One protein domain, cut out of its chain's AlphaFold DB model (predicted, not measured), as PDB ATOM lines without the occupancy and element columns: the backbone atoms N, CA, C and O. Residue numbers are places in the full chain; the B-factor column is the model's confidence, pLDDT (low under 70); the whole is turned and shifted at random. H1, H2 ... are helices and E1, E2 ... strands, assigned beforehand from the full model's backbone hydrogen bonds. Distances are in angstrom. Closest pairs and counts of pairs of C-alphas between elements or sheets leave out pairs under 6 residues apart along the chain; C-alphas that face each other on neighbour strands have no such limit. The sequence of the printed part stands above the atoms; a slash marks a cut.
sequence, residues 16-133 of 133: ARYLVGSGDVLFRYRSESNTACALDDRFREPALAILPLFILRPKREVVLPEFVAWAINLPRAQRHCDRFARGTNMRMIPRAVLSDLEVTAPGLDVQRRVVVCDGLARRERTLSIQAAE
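Overview. This is residues 16 to 133 of the 133 residues of the protein "Restriction endonuclease subunit S" of Gemmatimonadetes bacterium (UniProt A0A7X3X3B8). A small three-stranded sheet has helix H1 lying along it over the edge strand E2, and a long helix, H4, crosses H1 steeply with its residues 111 to 118, while residues 120 to 133, of which 120 to 130 belong to H4, stick out as an arm. The shorter helices H2 and H3 sit beyond H1 along the chain, and residues 39 to 52 swing wide between E2 and E3. The printed part has 118 residues, with three named strands followed by four named helices: E1, E2, E3, H1, H2, H3, H4; the sheet's order is E2, E1, E3, antiparallel throughout. The class is mostly helix, though under half of the residues are in named elements. The whole is compact, with a radius of gyration of the C-alphas of 15.2 A and spans of 38 by 35 by 30 A.

Along the chain. Find C-alpha 25 at (3.806, 48.047, 93.080); from there E1 runs through residues 25 to 28, 10.1 A long. E2 holds residues 36 to 38 and E3 residues 53 to 56. H1 spans residues 65 to 72, 10.8 A, H2 residues 75 to 83, 12.1 A, and H3 residues 95 to 99. H4, residues 108 to 130, runs 33.3 A from C-alpha 108 at (-1.366, 64.049, 92.173) to C-alpha 130 at (-2.960, 47.578, 121.102).

Arrangement. Start at the inner strand E1. It is antiparallel to E3, with N 25 and O 56 within hydrogen-bond range at 2.9 A. E1 and E2 form a hairpin, with N 37 and O 26 within hydrogen-bond range at 2.8 A. H1 is on the sheet at a height of 6.9 A, over E2 and along the strands, at 8 degrees to E2 on the local plane; the closest C-alphas of H1 and E2, those of Ala 69 and Ala 36, are 4.8 A apart. H4 touches H1 with residues 111 to 118 alone, closest at the C-alphas of Val 115 and Phe 67, 5.9 A; they run the same way at a steep tilt of 69 degrees, only just short of about perpendicular. H1 and H2 are close but not clearly touching, at Ile 72 and Gln 78, whose C-alphas are 6.7 A apart. H2 and H3 only just touch, with 3 pairs of C-alphas within 8 A, the closest those of Cys 81 and Val 97, 6.5 A. H3 only grazes the sheet with residues 95 to 99; H2 and H4 are apart. In H1, H2, H3 and H4 every O i to N i+4 pair is within hydrogen-bond range.

Size, cuts and confidence. The C-alphas farthest apart, those of Ala 16 and Ala 132, are 46.0 A apart. The printed part has no cut. The links E2 to E3 and H2 to H3 are long. Only residue 133, the chain's last, has a pLDDT under 70.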
ATOM      1  N   ALA A  16      16.025  41.842  83.931       86.31
ATOM      2  CA  ALA A  16      15.495  43.107  84.466       86.31
ATOM      3  C   ALA A  16      13.965  43.135  84.678       86.31
ATOM      4  O   ALA A  16      13.442  43.911  85.477       86.31
ATOM      5  N   ARG A  17      13.218  42.265  83.988       87.38
ATOM      6  CA  ARG A  17      11.765  42.118  84.168       87.38
ATOM      7  C   ARG A  17      11.351  41.559  85.534       87.38
ATOM      8  O   ARG A  17      10.188  41.710  85.874       87.38
ATOM      9  N   TYR A  18      12.256  40.916  86.274       89.81
ATOM     10  CA  TYR A  18      11.988  40.392  87.620       89.81
ATOM     11  C   TYR A  18      12.566  41.268  88.733       89.81
ATOM     12  O   TYR A  18      12.255  41.048  89.903       89.81
ATOM     13  N   LEU A  19      13.400  42.247  88.374       91.31
ATOM     14  CA  LEU A  19      13.935  43.211  89.321       91.31
ATOM     15  C   LEU A  19      12.864  44.230  89.698       91.31
ATOM     16  O   LEU A  19      12.107  44.703  88.838       91.31
ATOM     17  N   VAL A  20      12.836  44.555  90.985       93.44
ATOM     18  CA  VAL A  20      11.943  45.551  91.567       93.44
ATOM     19  C   VAL A  20      12.714  46.565  92.393       93.44
ATOM     20  O   VAL A  20      13.772  46.257  92.946       93.44
ATOM     21  N   GLY A  21      12.171  47.774  92.473       92.62
ATOM     22  CA  GLY A  21      12.734  48.859  93.269       92.62
ATOM     23  C   GLY A  21      11.678  49.862  93.720       92.62
ATOM     24  O   GLY A  21      10.479  49.655  93.520       92.62
ATOM     25  N   SER A  22      12.131  50.957  94.337       93.00
ATOM     26  CA  SER A  22      11.240  52.048  94.746       93.00
ATOM     27  C   SER A  22      10.372  52.528  93.578       93.00
ATOM     28  O   SER A  22      10.848  52.779  92.467       93.00
ATOM     29  N   GLY A  23       9.081  52.667  93.853       93.81
ATOM     30  CA  GLY A  23       8.061  53.083  92.905       93.81
ATOM     31  C   GLY A  23       7.361  51.945  92.165       93.81
ATOM     32  O   GLY A  23       6.328  52.195  91.541       93.81
ATOM     33  N   ASP A  24       7.848  50.708  92.263       95.88
ATOM     34  CA  ASP A  24       7.094  49.545  91.798       95.88
ATOM     35  C   ASP A  24       5.973  49.190  92.788       95.88
ATOM     36  O   ASP A  24       6.072  49.400  94.000       95.88
ATOM     37  N   VAL A  25       4.896  48.601  92.272       96.69
ATOM     38  CA  VAL A  25       3.806  48.047  93.080       96.69
ATOM     39  C   VAL A  25       3.761  46.542  92.879       96.69
ATOM     40  O   VAL A  25       3.652  46.047  91.759       96.69
ATOM     41  N   LEU A  26       3.826  45.802  93.980       95.88
ATOM     42  CA  LEU A  26       3.737  44.349  93.989       95.88
ATOM     43  C   LEU A  26       2.301  43.924  94.259       95.88
ATOM     44  O   LEU A  26       1.697  44.386  95.225       95.88
ATOM     45  N   PHE A  27       1.776  43.007  93.455       96.50
ATOM     46  CA  PHE A  27       0.459  42.409  93.660       96.50
ATOM     47  C   PHE A  27       0.567  40.893  93.787       96.50
ATOM     48  O   PHE A  27       1.108  40.230  92.902       96.50
ATOM     49  N   ARG A  28       0.024  40.328  94.870       94.94
ATOM     50  CA  ARG A  28      -0.050  38.871  95.049       94.94
ATOM     51  C   ARG A  28      -1.194  38.319  94.211       94.94
ATOM     52  O   ARG A  28      -2.346  38.385  94.626       94.94
ATOM     53  N   TYR A  29      -0.894  37.756  93.042       93.12
ATOM     54  CA  TYR A  29      -1.936  37.282  92.122       93.12
ATOM     55  C   TYR A  29      -2.478  35.897  92.481       93.12
ATOM     56  O   TYR A  29      -3.565  35.541  92.037       93.12
ATOM     57  N   ARG A  30      -1.750  35.116  93.287       91.62
ATOM     58  CA  ARG A  30      -2.201  33.816  93.796       91.62
ATOM     59  C   ARG A  30      -1.988  33.742  95.303       91.62
ATOM     60  O   ARG A  30      -0.854  33.625  95.746       91.62
ATOM     61  N   SER A  31      -3.061  33.843  96.081       88.75
ATOM     62  CA  SER A  31      -2.989  33.851  97.550       88.75
ATOM     63  C   SER A  31      -4.369  33.679  98.180       88.75
ATOM     64  O   SER A  31      -5.378  33.794  97.489       88.75
ATOM     65  N   GLU A  32      -4.424  33.470  99.495       85.69
ATOM     66  CA  GLU A  32      -5.674  33.577 100.256       85.69
ATOM     67  C   GLU A  32      -6.250  34.995 100.208       85.69
ATOM     68  O   GLU A  32      -7.466  35.141 100.168       85.69
ATOM     69  N   SER A  33      -5.401  36.033 100.155       84.81
ATOM     70  CA  SER A  33      -5.787  37.444 100.011       84.81
ATOM     71  C   SER A  33      -4.900  38.190  99.000       84.81
ATOM     72  O   SER A  33      -3.708  38.442  99.232       84.81
ATOM     73  N   ASN A  34      -5.494  38.565  97.863       93.12
ATOM     74  CA  ASN A  34      -4.800  39.243  96.769       93.12
ATOM     75  C   ASN A  34      -4.696  40.754  97.035       93.12
ATOM     76  O   ASN A  34      -5.567  41.529  96.642       93.12
ATOM     77  N   THR A  35      -3.623  41.185  97.700       95.06
ATOM     78  CA  THR A  35      -3.388  42.611  97.979       95.06
ATOM     79  C   THR A  35      -2.214  43.168  97.184       95.06
ATOM     80  O   THR A  35      -1.311  42.436  96.761       95.06
ATOM     81  N   ALA A  36      -2.226  44.489  97.015       96.62
ATOM     82  CA  ALA A  36      -1.141  45.268  96.441       96.62
ATOM     83  C   ALA A  36      -0.332  46.001  97.524       96.62
ATOM     84  O   ALA A  36      -0.876  46.402  98.557       96.62
ATOM     85  N   CYS A  37       0.962  46.204  97.287       95.38
ATOM     86  CA  CYS A  37       1.851  46.990  98.139       95.38
ATOM     87  C   CYS A  37       2.850  47.764  97.276       95.38
ATOM     88  O   CYS A  37       3.504  47.174  96.420       95.38
ATOM     89  N   ALA A  38       2.959  49.072  97.502       95.88
ATOM     90  CA  ALA A  38       3.979  49.901  96.877       95.88
ATOM     91  C   ALA A  38       5.325  49.733  97.593       95.88
ATOM     92  O   ALA A  38       5.377  49.656  98.826       95.88
ATOM     93  N   LEU A  39       6.401  49.679  96.813       93.88
ATOM     94  CA  LEU A  39       7.766  49.773  97.309       93.88
ATOM     95  C   LEU A  39       8.138  51.249  97.419       93.88
ATOM     96  O   LEU A  39       8.074  51.981  96.435       93.88
ATOM     97  N   ASP A  40       8.503  51.673  98.622       90.25
ATOM     98  CA  ASP A  40       8.923  53.045  98.900       90.25
ATOM     99  C   ASP A  40      10.453  53.189  98.874       90.25
ATOM    100  O   ASP A  40      11.195  52.224  98.679       90.25
ATOM    101  N   ASP A  41      10.934  54.409  99.111       89.19
ATOM    102  CA  ASP A  41      12.355  54.770  99.036       89.19
ATOM    103  C   ASP A  41      13.241  54.116 100.114       89.19
ATOM    104  O   ASP A  41      14.469  54.251 100.081       89.19
ATOM    105  N   ARG A  42      12.660  53.375 101.069       85.94
ATOM    106  CA  ARG A  42      13.449  52.510 101.964       85.94
ATOM    107  C   ARG A  42      14.044  51.334 101.196       85.94
ATOM    108  O   ARG A  42      15.064  50.787 101.607       85.94
ATOM    109  N   PHE A  43      13.441  50.968 100.070       84.75
ATOM    110  CA  PHE A  43      13.858  49.869  99.219       84.75
ATOM    111  C   PHE A  43      15.023  50.283  98.297       84.75
ATOM    112  O   PHE A  43      14.830  50.645  97.138       84.75
ATOM    113  N   ARG A  44      16.243  50.281  98.853       83.25
ATOM    114  CA  ARG A  44      17.467  50.769  98.181       83.25
ATOM    115  C   ARG A  44      18.277  49.692  97.463       83.25
ATOM    116  O   ARG A  44      19.055  50.012  96.571       83.25
ATOM    117  N   GLU A  45      18.132  48.440  97.875       79.38
ATOM    118  CA  GLU A  45      18.854  47.314  97.283       79.38
ATOM    119  C   GLU A  45      18.050  46.719  96.115       79.38
ATOM    120  O   GLU A  45      16.815  46.739  96.153       79.38
ATOM    121  N   PRO A  46      18.708  46.160  95.081       78.94
ATOM    122  CA  PRO A  46      18.011  45.392  94.060       78.94
ATOM    123  C   PRO A  46      17.300  44.202  94.708       78.94
ATOM    124  O   PRO A  46      17.935  43.416  95.410       78.94
ATOM    125  N   ALA A  47      16.006  44.026  94.438       88.38
ATOM    126  CA  ALA A  47      15.309  42.805  94.825       88.38
ATOM    127  C   ALA A  47      14.638  42.120  93.650       88.38
ATOM    128  O   ALA A  47      14.350  42.713  92.611       88.38
ATOM    129  N   LEU A  48      14.379  40.837  93.866       91.06
ATOM    130  CA  LEU A  48      13.709  39.960  92.932       91.06
ATOM    131  C   LEU A  48      12.264  39.749  93.386       91.06
ATOM    132  O   LEU A  48      12.022  39.241  94.480       91.06
ATOM    133  N   ALA A  49      11.299  40.081  92.532       90.69
ATOM    134  CA  ALA A  49       9.925  39.642  92.742       90.69
ATOM    135  C   ALA A  49       9.763  38.212  92.210       90.69
ATOM    136  O   ALA A  49       9.741  37.969  91.002       90.69
ATOM    137  N   ILE A  50       9.653  37.263  93.136       88.00
ATOM    138  CA  ILE A  50       9.414  35.848  92.843       88.00
ATOM    139  C   ILE A  50       7.904  35.573  92.891       88.00
ATOM    140  O   ILE A  50       7.135  36.305  93.516       88.00
ATOM    141  N   LEU A  51       7.458  34.528  92.189       87.75
ATOM    142  CA  LEU A  51       6.070  34.070  92.222       87.75
ATOM    143  C   LEU A  51       5.540  33.943  93.668       87.75
ATOM    144  O   LEU A  51       6.285  33.505  94.544       87.75
ATOM    145  N   PRO A  52       4.252  34.259  93.918       91.56
ATOM    146  CA  PRO A  52       3.213  34.609  92.945       91.56
ATOM    147  C   PRO A  52       2.949  36.126  92.857       91.56
ATOM    148  O   PRO A  52       1.842  36.597  93.143       91.56
ATOM    149  N   LEU A  53       3.957  36.905  92.456       94.19
ATOM    150  CA  LEU A  53       3.857  38.360  92.327       94.19
ATOM    151  C   LEU A  53       3.700  38.827  90.874       94.19
ATOM    152  O   LEU A  53       4.375  38.341  89.969       94.19
ATOM    153  N   PHE A  54       2.837  39.822  90.671       95.38
ATOM    154  CA  PHE A  54       2.904  40.729  89.526       95.38
ATOM    155  C   PHE A  54       3.611  42.020  89.933       95.38
ATOM    156  O   PHE A  54       3.398  42.523  91.037       95.38
ATOM    157  N   ILE A  55       4.418  42.556  89.016       95.62
ATOM    158  CA  ILE A  55       5.083  43.854  89.147       95.62
ATOM    159  C   ILE A  55       4.296  44.850  88.301       95.62
ATOM    160  O   ILE A  55       4.220  44.710  87.078       95.62
ATOM    161  N   LEU A  56       3.703  45.846  88.944       95.56
ATOM    162  CA  LEU A  56       3.082  46.980  88.281       95.56
ATOM    163  C   LEU A  56       4.058  48.154  88.350       95.56
ATOM    164  O   LEU A  56       4.581  48.456  89.419       95.56
ATOM    165  N   ARG A  57       4.279  48.816  87.211       95.25
ATOM    166  CA  ARG A  57       5.158  49.986  87.087       95.25
ATOM    167  C   ARG A  57       4.316  51.206  86.712       95.25
ATOM    168  O   ARG A  57       4.017  51.387  85.528       95.25
ATOM    169  N   PRO A  58       3.838  51.986  87.693       94.81
ATOM    170  CA  PRO A  58       2.977  53.128  87.428       94.81
ATOM    171  C   PRO A  58       3.734  54.246  86.703       94.81
ATOM    172  O   PRO A  58       4.918  54.471  86.952       94.81
ATOM    173  N   LYS A  59       3.037  54.990  85.838       95.25
ATOM    174  CA  LYS A  59       3.550  56.242  85.259       95.25
ATOM    175  C   LYS A  59       3.489  57.332  86.330       95.25
ATOM    176  O   LYS A  59       2.409  57.858  86.610       95.25
ATOM    177  N   ARG A  60       4.623  57.618  86.973       94.31
ATOM    178  CA  ARG A  60       4.711  58.447  88.193       94.31
ATOM    179  C   ARG A  60       4.318  59.908  87.966       94.31
ATOM    180  O   ARG A  60       3.982  60.606  88.917       94.31
ATOM    181  N   GLU A  61       4.308  60.348  86.714       95.94
ATOM    182  CA  GLU A  61       3.845  61.668  86.282       95.94
ATOM    183  C   GLU A  61       2.318  61.807  86.397       95.94
ATOM    184  O   GLU A  61       1.797  62.917  86.440       95.94
ATOM    185  N   VAL A  62       1.599  60.679  86.447       95.88
ATOM    186  CA  VAL A  62       0.129  60.621  86.439       95.88
ATOM    187  C   VAL A  62      -0.419  60.028  87.735       95.88
ATOM    188  O   VAL A  62      -1.458  60.472  88.230       95.88
ATOM    189  N   VAL A  63       0.253  59.023  88.303       97.19
ATOM    190  CA  VAL A  63      -0.261  58.298  89.467       97.19
ATOM    191  C   VAL A  63       0.841  57.878  90.434       97.19
ATOM    192  O   VAL A  63       1.905  57.406  90.031       97.19
ATOM    193  N   LEU A  64       0.568  58.026  91.729       97.75
ATOM    194  CA  LEU A  64       1.467  57.590  92.791       97.75
ATOM    195  C   LEU A  64       1.394  56.065  92.978       97.75
ATOM    196  O   LEU A  64       0.288  55.513  93.026       97.75
ATOM    197  N   PRO A  65       2.531  55.374  93.156       97.38
ATOM    198  CA  PRO A  65       2.566  53.941  93.457       97.38
ATOM    199  C   PRO A  65       1.705  53.548  94.662       97.38
ATOM    200  O   PRO A  65       0.938  52.584  94.612       97.38
ATOM    201  N   GLU A  66       1.764  54.331  95.734       97.25
ATOM    202  CA  GLU A  66       1.002  54.120  96.961       97.25
ATOM    203  C   GLU A  66      -0.498  54.289  96.722       97.25
ATOM    204  O   GLU A  66      -1.299  53.538  97.278       97.25
ATOM    205  N   PHE A  67      -0.881  55.226  95.850       98.00
ATOM    206  CA  PHE A  67      -2.272  55.419  95.458       98.00
ATOM    207  C   PHE A  67      -2.790  54.237  94.632       98.00
ATOM    208  O   PHE A  67      -3.906  53.780  94.865       98.00
ATOM    209  N   VAL A  68      -1.983  53.689  93.714       97.62
ATOM    210  CA  VAL A  68      -2.332  52.463  92.975       97.62
ATOM    211  C   VAL A  68      -2.543  51.297  93.941       97.62
ATOM    212  O   VAL A  68      -3.567  50.617  93.869       97.62
ATOM    213  N   ALA A  69      -1.614  51.087  94.877       97.75
ATOM    214  CA  ALA A  69      -1.737  50.032  95.879       97.75
ATOM    215  C   ALA A  69      -2.988  50.221  96.754       97.75
ATOM    216  O   ALA A  69      -3.747  49.272  96.958       97.75
ATOM    217  N   TRP A  70      -3.236  51.446  97.224       97.75
ATOM    218  CA  TRP A  70      -4.449  51.812  97.955       97.75
ATOM    219  C   TRP A  70      -5.711  51.489  97.151       97.75
ATOM    220  O   TRP A  70      -6.591  50.792  97.650       97.75
ATOM    221  N   ALA A  71      -5.776  51.920  95.889       97.56
ATOM    222  CA  ALA A  71      -6.941  51.745  95.034       97.56
ATOM    223  C   ALA A  71      -7.250  50.270  94.740       97.56
ATOM    224  O   ALA A  71      -8.418  49.881  94.798       97.56
ATOM    225  N   ILE A  72      -6.229  49.444  94.476       97.12
ATOM    226  CA  ILE A  72      -6.384  47.992  94.272       97.12
ATOM    227  C   ILE A  72      -6.915  47.313  95.543       97.12
ATOM    228  O   ILE A  72      -7.696  46.365  95.464       97.12
ATOM    229  N   ASN A  73      -6.521  47.802  96.718       96.75
ATOM    230  CA  ASN A  73      -6.947  47.247  98.003       96.75
ATOM    231  C   ASN A  73      -8.346  47.720  98.447       96.75
ATOM    232  O   ASN A  73      -8.861  47.221  99.447       96.75
ATOM    233  N   LEU A  74      -8.989  48.650  97.729       95.81
ATOM    234  CA  LEU A  74     -10.347  49.086  98.057       95.81
ATOM    235  C   LEU A  74     -11.376  47.971  97.818       95.81
ATOM    236  O   LEU A  74     -11.259  47.227  96.840       95.81
ATOM    237  N   PRO A  75     -12.479  47.929  98.595       94.94
ATOM    238  CA  PRO A  75     -13.516  46.908  98.444       94.94
ATOM    239  C   PRO A  75     -14.074  46.782  97.024       94.94
ATOM    240  O   PRO A  75     -14.387  45.683  96.582       94.94
ATOM    241  N   ARG A  76     -14.193  47.892  96.281       94.44
ATOM    242  CA  ARG A  76     -14.677  47.862  94.891       94.44
ATOM    243  C   ARG A  76     -13.745  47.079  93.959       94.44
ATOM    244  O   ARG A  76     -14.224  46.285  93.160       94.44
ATOM    245  N   ALA A  77     -12.435  47.283  94.095       95.06
ATOM    246  CA  ALA A  77     -11.421  46.646  93.265       95.06
ATOM    247  C   ALA A  77     -11.248  45.179  93.663       95.06
ATOM    248  O   ALA A  77     -11.196  44.310  92.800       95.06
ATOM    249  N   GLN A  78     -11.272  44.899  94.967       94.62
ATOM    250  CA  GLN A  78     -11.265  43.533  95.484       94.62
ATOM    251  C   GLN A  78     -12.481  42.737  94.987       94.62
ATOM    252  O   GLN A  78     -12.297  41.643  94.473       94.62
ATOM    253  N   ARG A  79     -13.696  43.311  94.997       93.25
ATOM    254  CA  ARG A  79     -14.892  42.663  94.417       93.25
ATOM    255  C   ARG A  79     -14.762  42.381  92.919       93.25
ATOM    256  O   ARG A  79     -15.227  41.342  92.460       93.25
ATOM    257  N   HIS A  80     -14.157  43.295  92.157       93.62
ATOM    258  CA  HIS A  80     -13.859  43.056  90.740       93.62
ATOM    259  C   HIS A  80     -12.909  41.868  90.582       93.62
ATOM    260  O   HIS A  80     -13.230  40.932  89.858       93.62
ATOM    261  N   CYS A  81     -11.797  41.849  91.319       92.75
ATOM    262  CA  CYS A  81     -10.862  40.722  91.326       92.75
ATOM    263  C   CYS A  81     -11.547  39.405  91.721       92.75
ATOM    264  O   CYS A  81     -11.383  38.403  91.028       92.75
ATOM    265  N   ASP A  82     -12.355  39.415  92.783       90.88
ATOM    266  CA  ASP A  82     -13.054  38.239  93.302       90.88
ATOM    267  C   ASP A  82     -14.041  37.655  92.284       90.88
ATOM    268  O   ASP A  82     -14.118  36.437  92.132       90.88
ATOM    269  N   ARG A  83     -14.745  38.504  91.520       90.69
ATOM    270  CA  ARG A  83     -15.695  38.065  90.483       90.69
ATOM    271  C   ARG A  83     -15.041  37.201  89.402       90.69
ATOM    272  O   ARG A  83     -15.702  36.336  88.832       90.69
ATOM    273  N   PHE A  84     -13.771  37.450  89.102       89.06
ATOM    274  CA  PHE A  84     -13.032  36.760  88.043       89.06
ATOM    275  C   PHE A  84     -11.910  35.861  88.584       89.06
ATOM    276  O   PHE A  84     -11.104  35.335  87.805       89.06
ATOM    277  N   ALA A  85     -11.845  35.682  89.905       89.38
ATOM    278  CA  ALA A  85     -10.886  34.802  90.545       89.38
ATOM    279  C   ALA A  85     -11.133  33.343  90.135       89.38
ATOM    280  O   ALA A  85     -12.264  32.897  89.949       89.38
ATOM    281  N   ARG A  86     -10.049  32.579  89.999       89.00
ATOM    282  CA  ARG A  86     -10.087  31.136  89.724       89.00
ATOM    283  C   ARG A  86      -9.493  30.360  90.894       89.00
ATOM    284  O   ARG A  86      -8.567  30.843  91.540       89.00
ATOM    285  N   GLY A  87      -9.958  29.126  91.080       82.56
ATOM    286  CA  GLY A  87      -9.506  28.231  92.148       82.56
ATOM    287  C   GLY A  87     -10.385  28.320  93.396       82.56
ATOM    288  O   GLY A  87     -10.817  29.398  93.783       82.56
ATOM    289  N   THR A  88     -10.662  27.167  94.003       70.88
ATOM    290  CA  THR A  88     -11.575  27.024  95.150       70.88
ATOM    291  C   THR A  88     -10.897  27.294  96.491       70.88
ATOM    292  O   THR A  88     -11.475  27.975  97.327       70.88
ATOM    293  N   ASN A  89      -9.659  26.823  96.680       75.25
ATOM    294  CA  ASN A  89      -8.912  27.014  97.933       75.25
ATOM    295  C   ASN A  89      -7.936  28.196  97.897       75.25
ATOM    296  O   ASN A  89      -7.582  28.739  98.935       75.25
ATOM    297  N   MET A  90      -7.470  28.596  96.711       80.38
ATOM    298  CA  MET A  90      -6.517  29.695  96.566       80.38
ATOM    299  C   MET A  90      -6.906  30.555  95.376       80.38
ATOM    300  O   MET A  90      -6.965  30.062  94.247       80.38
ATOM    301  N   ARG A  91      -7.149  31.841  95.644       86.06
ATOM    302  CA  ARG A  91      -7.617  32.797  94.647       86.06
ATOM    303  C   ARG A  91      -6.490  33.132  93.688       86.06
ATOM    304  O   ARG A  91      -5.469  33.697  94.086       86.06
ATOM    305  N   MET A  92      -6.678  32.772  92.425       93.81
ATOM    306  CA  MET A  92      -5.806  33.144  91.321       93.81
ATOM    307  C   MET A  92      -6.476  34.232  90.486       93.81
ATOM    308  O   MET A  92      -7.511  33.986  89.869       93.81
ATOM    309  N   ILE A  93      -5.852  35.404  90.427       94.75
ATOM    310  CA  ILE A  93      -6.283  36.543  89.621       94.75
ATOM    311  C   ILE A  93      -5.502  36.525  88.301       94.75
ATOM    312  O   ILE A  93      -4.285  36.738  88.306       94.75
ATOM    313  N   PRO A  94      -6.153  36.246  87.155       93.38
ATOM    314  CA  PRO A  94      -5.507  36.343  85.853       93.38
ATOM    315  C   PRO A  94      -5.013  37.766  85.583       93.38
ATOM    316  O   PRO A  94      -5.662  38.741  85.956       93.38
ATOM    317  N   ARG A  95      -3.904  37.897  84.851       92.88
ATOM    318  CA  ARG A  95      -3.337  39.205  84.484       92.88
ATOM    319  C   ARG A  95      -4.348  40.132  83.794       92.88
ATOM    320  O   ARG A  95      -4.327  41.331  84.057       92.88
ATOM    321  N   ALA A  96      -5.218  39.583  82.943       94.12
ATOM    322  CA  ALA A  96      -6.252  40.346  82.242       94.12
ATOM    323  C   ALA A  96      -7.196  41.065  83.220       94.12
ATOM    324  O   ALA A  96      -7.413  42.258  83.085       94.12
ATOM    325  N   VAL A  97      -7.623  40.390  84.292       93.12
ATOM    326  CA  VAL A  97      -8.539  40.958  85.299       93.12
ATOM    327  C   VAL A  97      -7.957  42.203  85.962       93.12
ATOM    328  O   VAL A  97      -8.669  43.184  86.159       93.12
ATOM    329  N   LEU A  98      -6.662  42.167  86.292       91.94
ATOM    330  CA  LEU A  98      -5.967  43.315  86.871       91.94
ATOM    331  C   LEU A  98      -5.697  44.412  85.830       91.94
ATOM    332  O   LEU A  98      -5.631  45.581  86.189       91.94
ATOM    333  N   SER A  99      -5.538  44.041  84.556       91.94
ATOM    334  CA  SER A  99      -5.333  44.990  83.452       91.94
ATOM    335  C   SER A  99      -6.619  45.752  83.107       91.94
ATOM    336  O   SER A  99      -6.542  46.919  82.744       91.94
ATOM    337  N   ASP A 100      -7.776  45.112  83.291       93.81
ATOM    338  CA  ASP A 100      -9.110  45.681  83.061       93.81
ATOM    339  C   ASP A 100      -9.670  46.405  84.301       93.81
ATOM    340  O   ASP A 100     -10.805  46.882  84.296       93.81
ATOM    341  N   LEU A 101      -8.915  46.457  85.405       93.19
ATOM    342  CA  LEU A 101      -9.348  47.141  86.619       93.19
ATOM    343  C   LEU A 101      -9.301  48.662  86.416       93.19
ATOM    344  O   LEU A 101      -8.234  49.276  86.421       93.19
ATOM    345  N   GLU A 102     -10.472  49.282  86.327       92.19
ATOM    346  CA  GLU A 102     -10.584  50.734  86.215       92.19
ATOM    347  C   GLU A 102     -10.383  51.434  87.566       92.19
ATOM    348  O   GLU A 102     -11.057  51.160  88.565       92.19
ATOM    349  N   VAL A 103      -9.458  52.396  87.591       89.31
ATOM    350  CA  VAL A 103      -9.180  53.239  88.756       89.31
ATOM    351  C   VAL A 103      -9.249  54.703  88.347       89.31
ATOM    352  O   VAL A 103      -8.428  55.186  87.572       89.31
ATOM    353  N   THR A 104     -10.197  55.442  88.920       91.38
ATOM    354  CA  THR A 104     -10.240  56.902  88.787       91.38
ATOM    355  C   THR A 104      -9.099  57.523  89.590       91.38
ATOM    356  O   THR A 104      -9.121  57.497  90.824       91.38
ATOM    357  N   ALA A 105      -8.108  58.076  88.894       92.94
ATOM    358  CA  ALA A 105      -6.980  58.773  89.498       92.94
ATOM    359  C   ALA A 105      -7.230  60.296  89.479       92.94
ATOM    360  O   ALA A 105      -7.256  60.887  88.399       92.94
ATOM    361  N   PRO A 106      -7.435  60.950  90.640       96.56
ATOM    362  CA  PRO A 106      -7.509  62.408  90.712       96.56
ATOM    363  C   PRO A 106      -6.117  63.029  90.501       96.56
ATOM    364  O   PRO A 106      -5.131  62.311  90.357       96.56
ATOM    365  N   GLY A 107      -5.991  64.358  90.517       98.06
ATOM    366  CA  GLY A 107      -4.678  65.014  90.440       98.06
ATOM    367  C   GLY A 107      -3.714  64.553  91.546       98.06
ATOM    368  O   GLY A 107      -4.148  64.194  92.644       98.06
ATOM    369  N   LEU A 108      -2.402  64.580  91.272       98.25
ATOM    370  CA  LEU A 108      -1.366  64.049  92.173       98.25
ATOM    371  C   LEU A 108      -1.449  64.602  93.604       98.25
ATOM    372  O   LEU A 108      -1.204  63.864  94.550       98.25
ATOM    373  N   ASP A 109      -1.827  65.870  93.782       98.25
ATOM    374  CA  ASP A 109      -2.008  66.460  95.114       98.25
ATOM    375  C   ASP A 109      -3.084  65.736  95.942       98.25
ATOM    376  O   ASP A 109      -2.852  65.325  97.080       98.25
ATOM    377  N   VAL A 110      -4.239  65.476  95.327       98.38
ATOM    378  CA  VAL A 110      -5.334  64.732  95.959       98.38
ATOM    379  C   VAL A 110      -4.902  63.296  96.246       98.38
ATOM    380  O   VAL A 110      -5.188  62.781  97.324       98.38
ATOM    381  N   GLN A 111      -4.167  62.661  95.329       98.38
ATOM    382  CA  GLN A 111      -3.631  61.318  95.559       98.38
ATOM    383  C   GLN A 111      -2.713  61.270  96.790       98.38
ATOM    384  O   GLN A 111      -2.860  60.366  97.611       98.38
ATOM    385  N   ARG A 112      -1.813  62.255  96.969       98.06
ATOM    386  CA  ARG A 112      -0.941  62.339  98.160       98.06
ATOM    387  C   ARG A 112      -1.761  62.423  99.438       98.06
ATOM    388  O   ARG A 112      -1.505  61.680 100.381       98.06
ATOM    389  N   ARG A 113      -2.772  63.297  99.459       98.50
ATOM    390  CA  ARG A 113      -3.660  63.466 100.618       98.50
ATOM    391  C   ARG A 113      -4.387  62.168 100.960       98.50
ATOM    392  O   ARG A 113      -4.412  61.784 102.122       98.50
ATOM    393  N   VAL A 114      -4.907  61.461  99.955       98.19
ATOM    394  CA  VAL A 114      -5.555  60.150 100.136       98.19
ATOM    395  C   VAL A 114      -4.598  59.131 100.755       98.19
ATOM    396  O   VAL A 114      -4.963  58.471 101.725       98.19
ATOM    397  N   VAL A 115      -3.373  59.024 100.232       97.38
ATOM    398  CA  VAL A 115      -2.356  58.091 100.743       97.38
ATOM    399  C   VAL A 115      -1.998  58.398 102.198       97.38
ATOM    400  O   VAL A 115      -1.936  57.483 103.018       97.38
ATOM    401  N   VAL A 116      -1.814  59.677 102.543       98.00
ATOM    402  CA  VAL A 116      -1.549  60.099 103.927       98.00
ATOM    403  C   VAL A 116      -2.718  59.731 104.840       98.00
ATOM    404  O   VAL A 116      -2.503  59.139 105.896       98.00
ATOM    405  N   CYS A 117      -3.955  60.022 104.431       98.19
ATOM    406  CA  CYS A 117      -5.147  59.684 105.208       98.19
ATOM    407  C   CYS A 117      -5.291  58.170 105.435       98.19
ATOM    408  O   CYS A 117      -5.552  57.756 106.561       98.19
ATOM    409  N   ASP A 118      -5.086  57.338 104.409       96.69
ATOM    410  CA  ASP A 118      -5.099  55.872 104.552       96.69
ATOM    411  C   ASP A 118      -4.000  55.384 105.506       96.69
ATOM    412  O   ASP A 118      -4.253  54.538 106.364       96.69
ATOM    413  N   GLY A 119      -2.795  55.952 105.412       95.44
ATOM    414  CA  GLY A 119      -1.700  55.654 106.334       95.44
ATOM    415  C   GLY A 119      -2.053  55.965 107.792       95.44
ATOM    416  O   GLY A 119      -1.840  55.125 108.671       95.44
ATOM    417  N   LEU A 120      -2.643  57.137 108.044       97.94
ATOM    418  CA  LEU A 120      -3.096  57.549 109.375       97.94
ATOM    419  C   LEU A 120      -4.209  56.640 109.907       97.94
ATOM    420  O   LEU A 120      -4.099  56.158 111.030       97.94
ATOM    421  N   ALA A 121      -5.220  56.326 109.094       96.62
ATOM    422  CA  ALA A 121      -6.325  55.450 109.491       96.62
ATOM    423  C   ALA A 121      -5.853  54.024 109.831       96.62
ATOM    424  O   ALA A 121      -6.334  53.395 110.776       96.62
ATOM    425  N   ARG A 122      -4.869  53.493 109.091       93.94
ATOM    426  CA  ARG A 122      -4.246  52.201 109.426       93.94
ATOM    427  C   ARG A 122      -3.502  52.268 110.750       93.94
ATOM    428  O   ARG A 122      -3.614  51.341 111.549       93.94
ATOM    429  N   ARG A 123      -2.752  53.349 110.980       96.38
ATOM    430  CA  ARG A 123      -1.999  53.543 112.222       96.38
ATOM    431  C   ARG A 123      -2.929  53.662 113.424       96.38
ATOM    432  O   ARG A 123      -2.663  53.010 114.427       96.38
ATOM    433  N   GLU A 124      -4.005  54.431 113.301       97.88
ATOM    434  CA  GLU A 124      -5.067  54.529 114.303       97.88
ATOM    435  C   GLU A 124      -5.606  53.140 114.648       97.88
ATOM    436  O   GLU A 124      -5.499  52.725 115.796       97.88
ATOM    437  N   ARG A 125      -6.064  52.368 113.649       95.50
ATOM    438  CA  ARG A 125      -6.579  51.006 113.865       95.50
ATOM    439  C   ARG A 125      -5.582  50.113 114.607       95.50
ATOM    440  O   ARG A 125      -5.989  49.381 115.504       95.50
ATOM    441  N   THR A 126      -4.299  50.145 114.240       96.06
ATOM    442  CA  THR A 126      -3.263  49.369 114.940       96.06
ATOM    443  C   THR A 126      -3.143  49.785 116.405       96.06
ATOM    444  O   THR A 126      -3.124  48.919 117.273       96.06
ATOM    445  N   LEU A 127      -3.085  51.089 116.682       96.56
ATOM    446  CA  LEU A 127      -2.938  51.603 118.043       96.56
ATOM    447  C   LEU A 127      -4.182  51.329 118.899       96.56
ATOM    448  O   LEU A 127      -4.045  50.994 120.069       96.56
ATOM    449  N   SER A 128      -5.386  51.415 118.325       96.62
ATOM    450  CA  SER A 128      -6.632  51.098 119.033       96.62
ATOM    451  C   SER A 128      -6.717  49.632 119.454       96.62
ATOM    452  O   SER A 128      -7.216  49.355 120.536       96.62
ATOM    453  N   ILE A 129      -6.228  48.700 118.624       96.19
ATOM    454  CA  ILE A 129      -6.158  47.274 118.985       96.19
ATOM    455  C   ILE A 129      -5.171  47.075 120.138       96.19
ATOM    456  O   ILE A 129      -5.518  46.438 121.120       96.19
ATOM    457  N   GLN A 130      -3.982  47.681 120.055       94.25
ATOM    458  CA  GLN A 130      -2.960  47.578 121.102       94.25
ATOM    459  C   GLN A 130      -3.399  48.176 122.442       94.25
ATOM    460  O   GLN A 130      -2.971  47.703 123.482       94.25
ATOM    461  N   ALA A 131      -4.217  49.230 122.429       93.50
ATOM    462  CA  ALA A 131      -4.723  49.858 123.648       93.50
ATOM    463  C   ALA A 131      -5.877  49.081 124.309       93.50
ATOM    464  O   ALA A 131      -6.254  49.407 125.433       93.50
ATOM    465  N   ALA A 132      -6.478  48.123 123.598       90.12
ATOM    466  CA  ALA A 132      -7.546  47.268 124.108       90.12
ATOM    467  C   ALA A 132      -7.028  45.943 124.705       90.12
ATOM    468  O   ALA A 132      -7.817  45.218 125.312       90.12
ATOM    469  N   GLU A 133      -5.740  45.638 124.511       69.50
ATOM    470  CA  GLU A 133      -4.994  44.535 125.141       69.50
ATOM    471  C   GLU A 133      -4.361  44.989 126.464       69.50
ATOM    472  O   GLU A 133      -4.369  44.174 127.415       69.50
TER     473      GLU A 133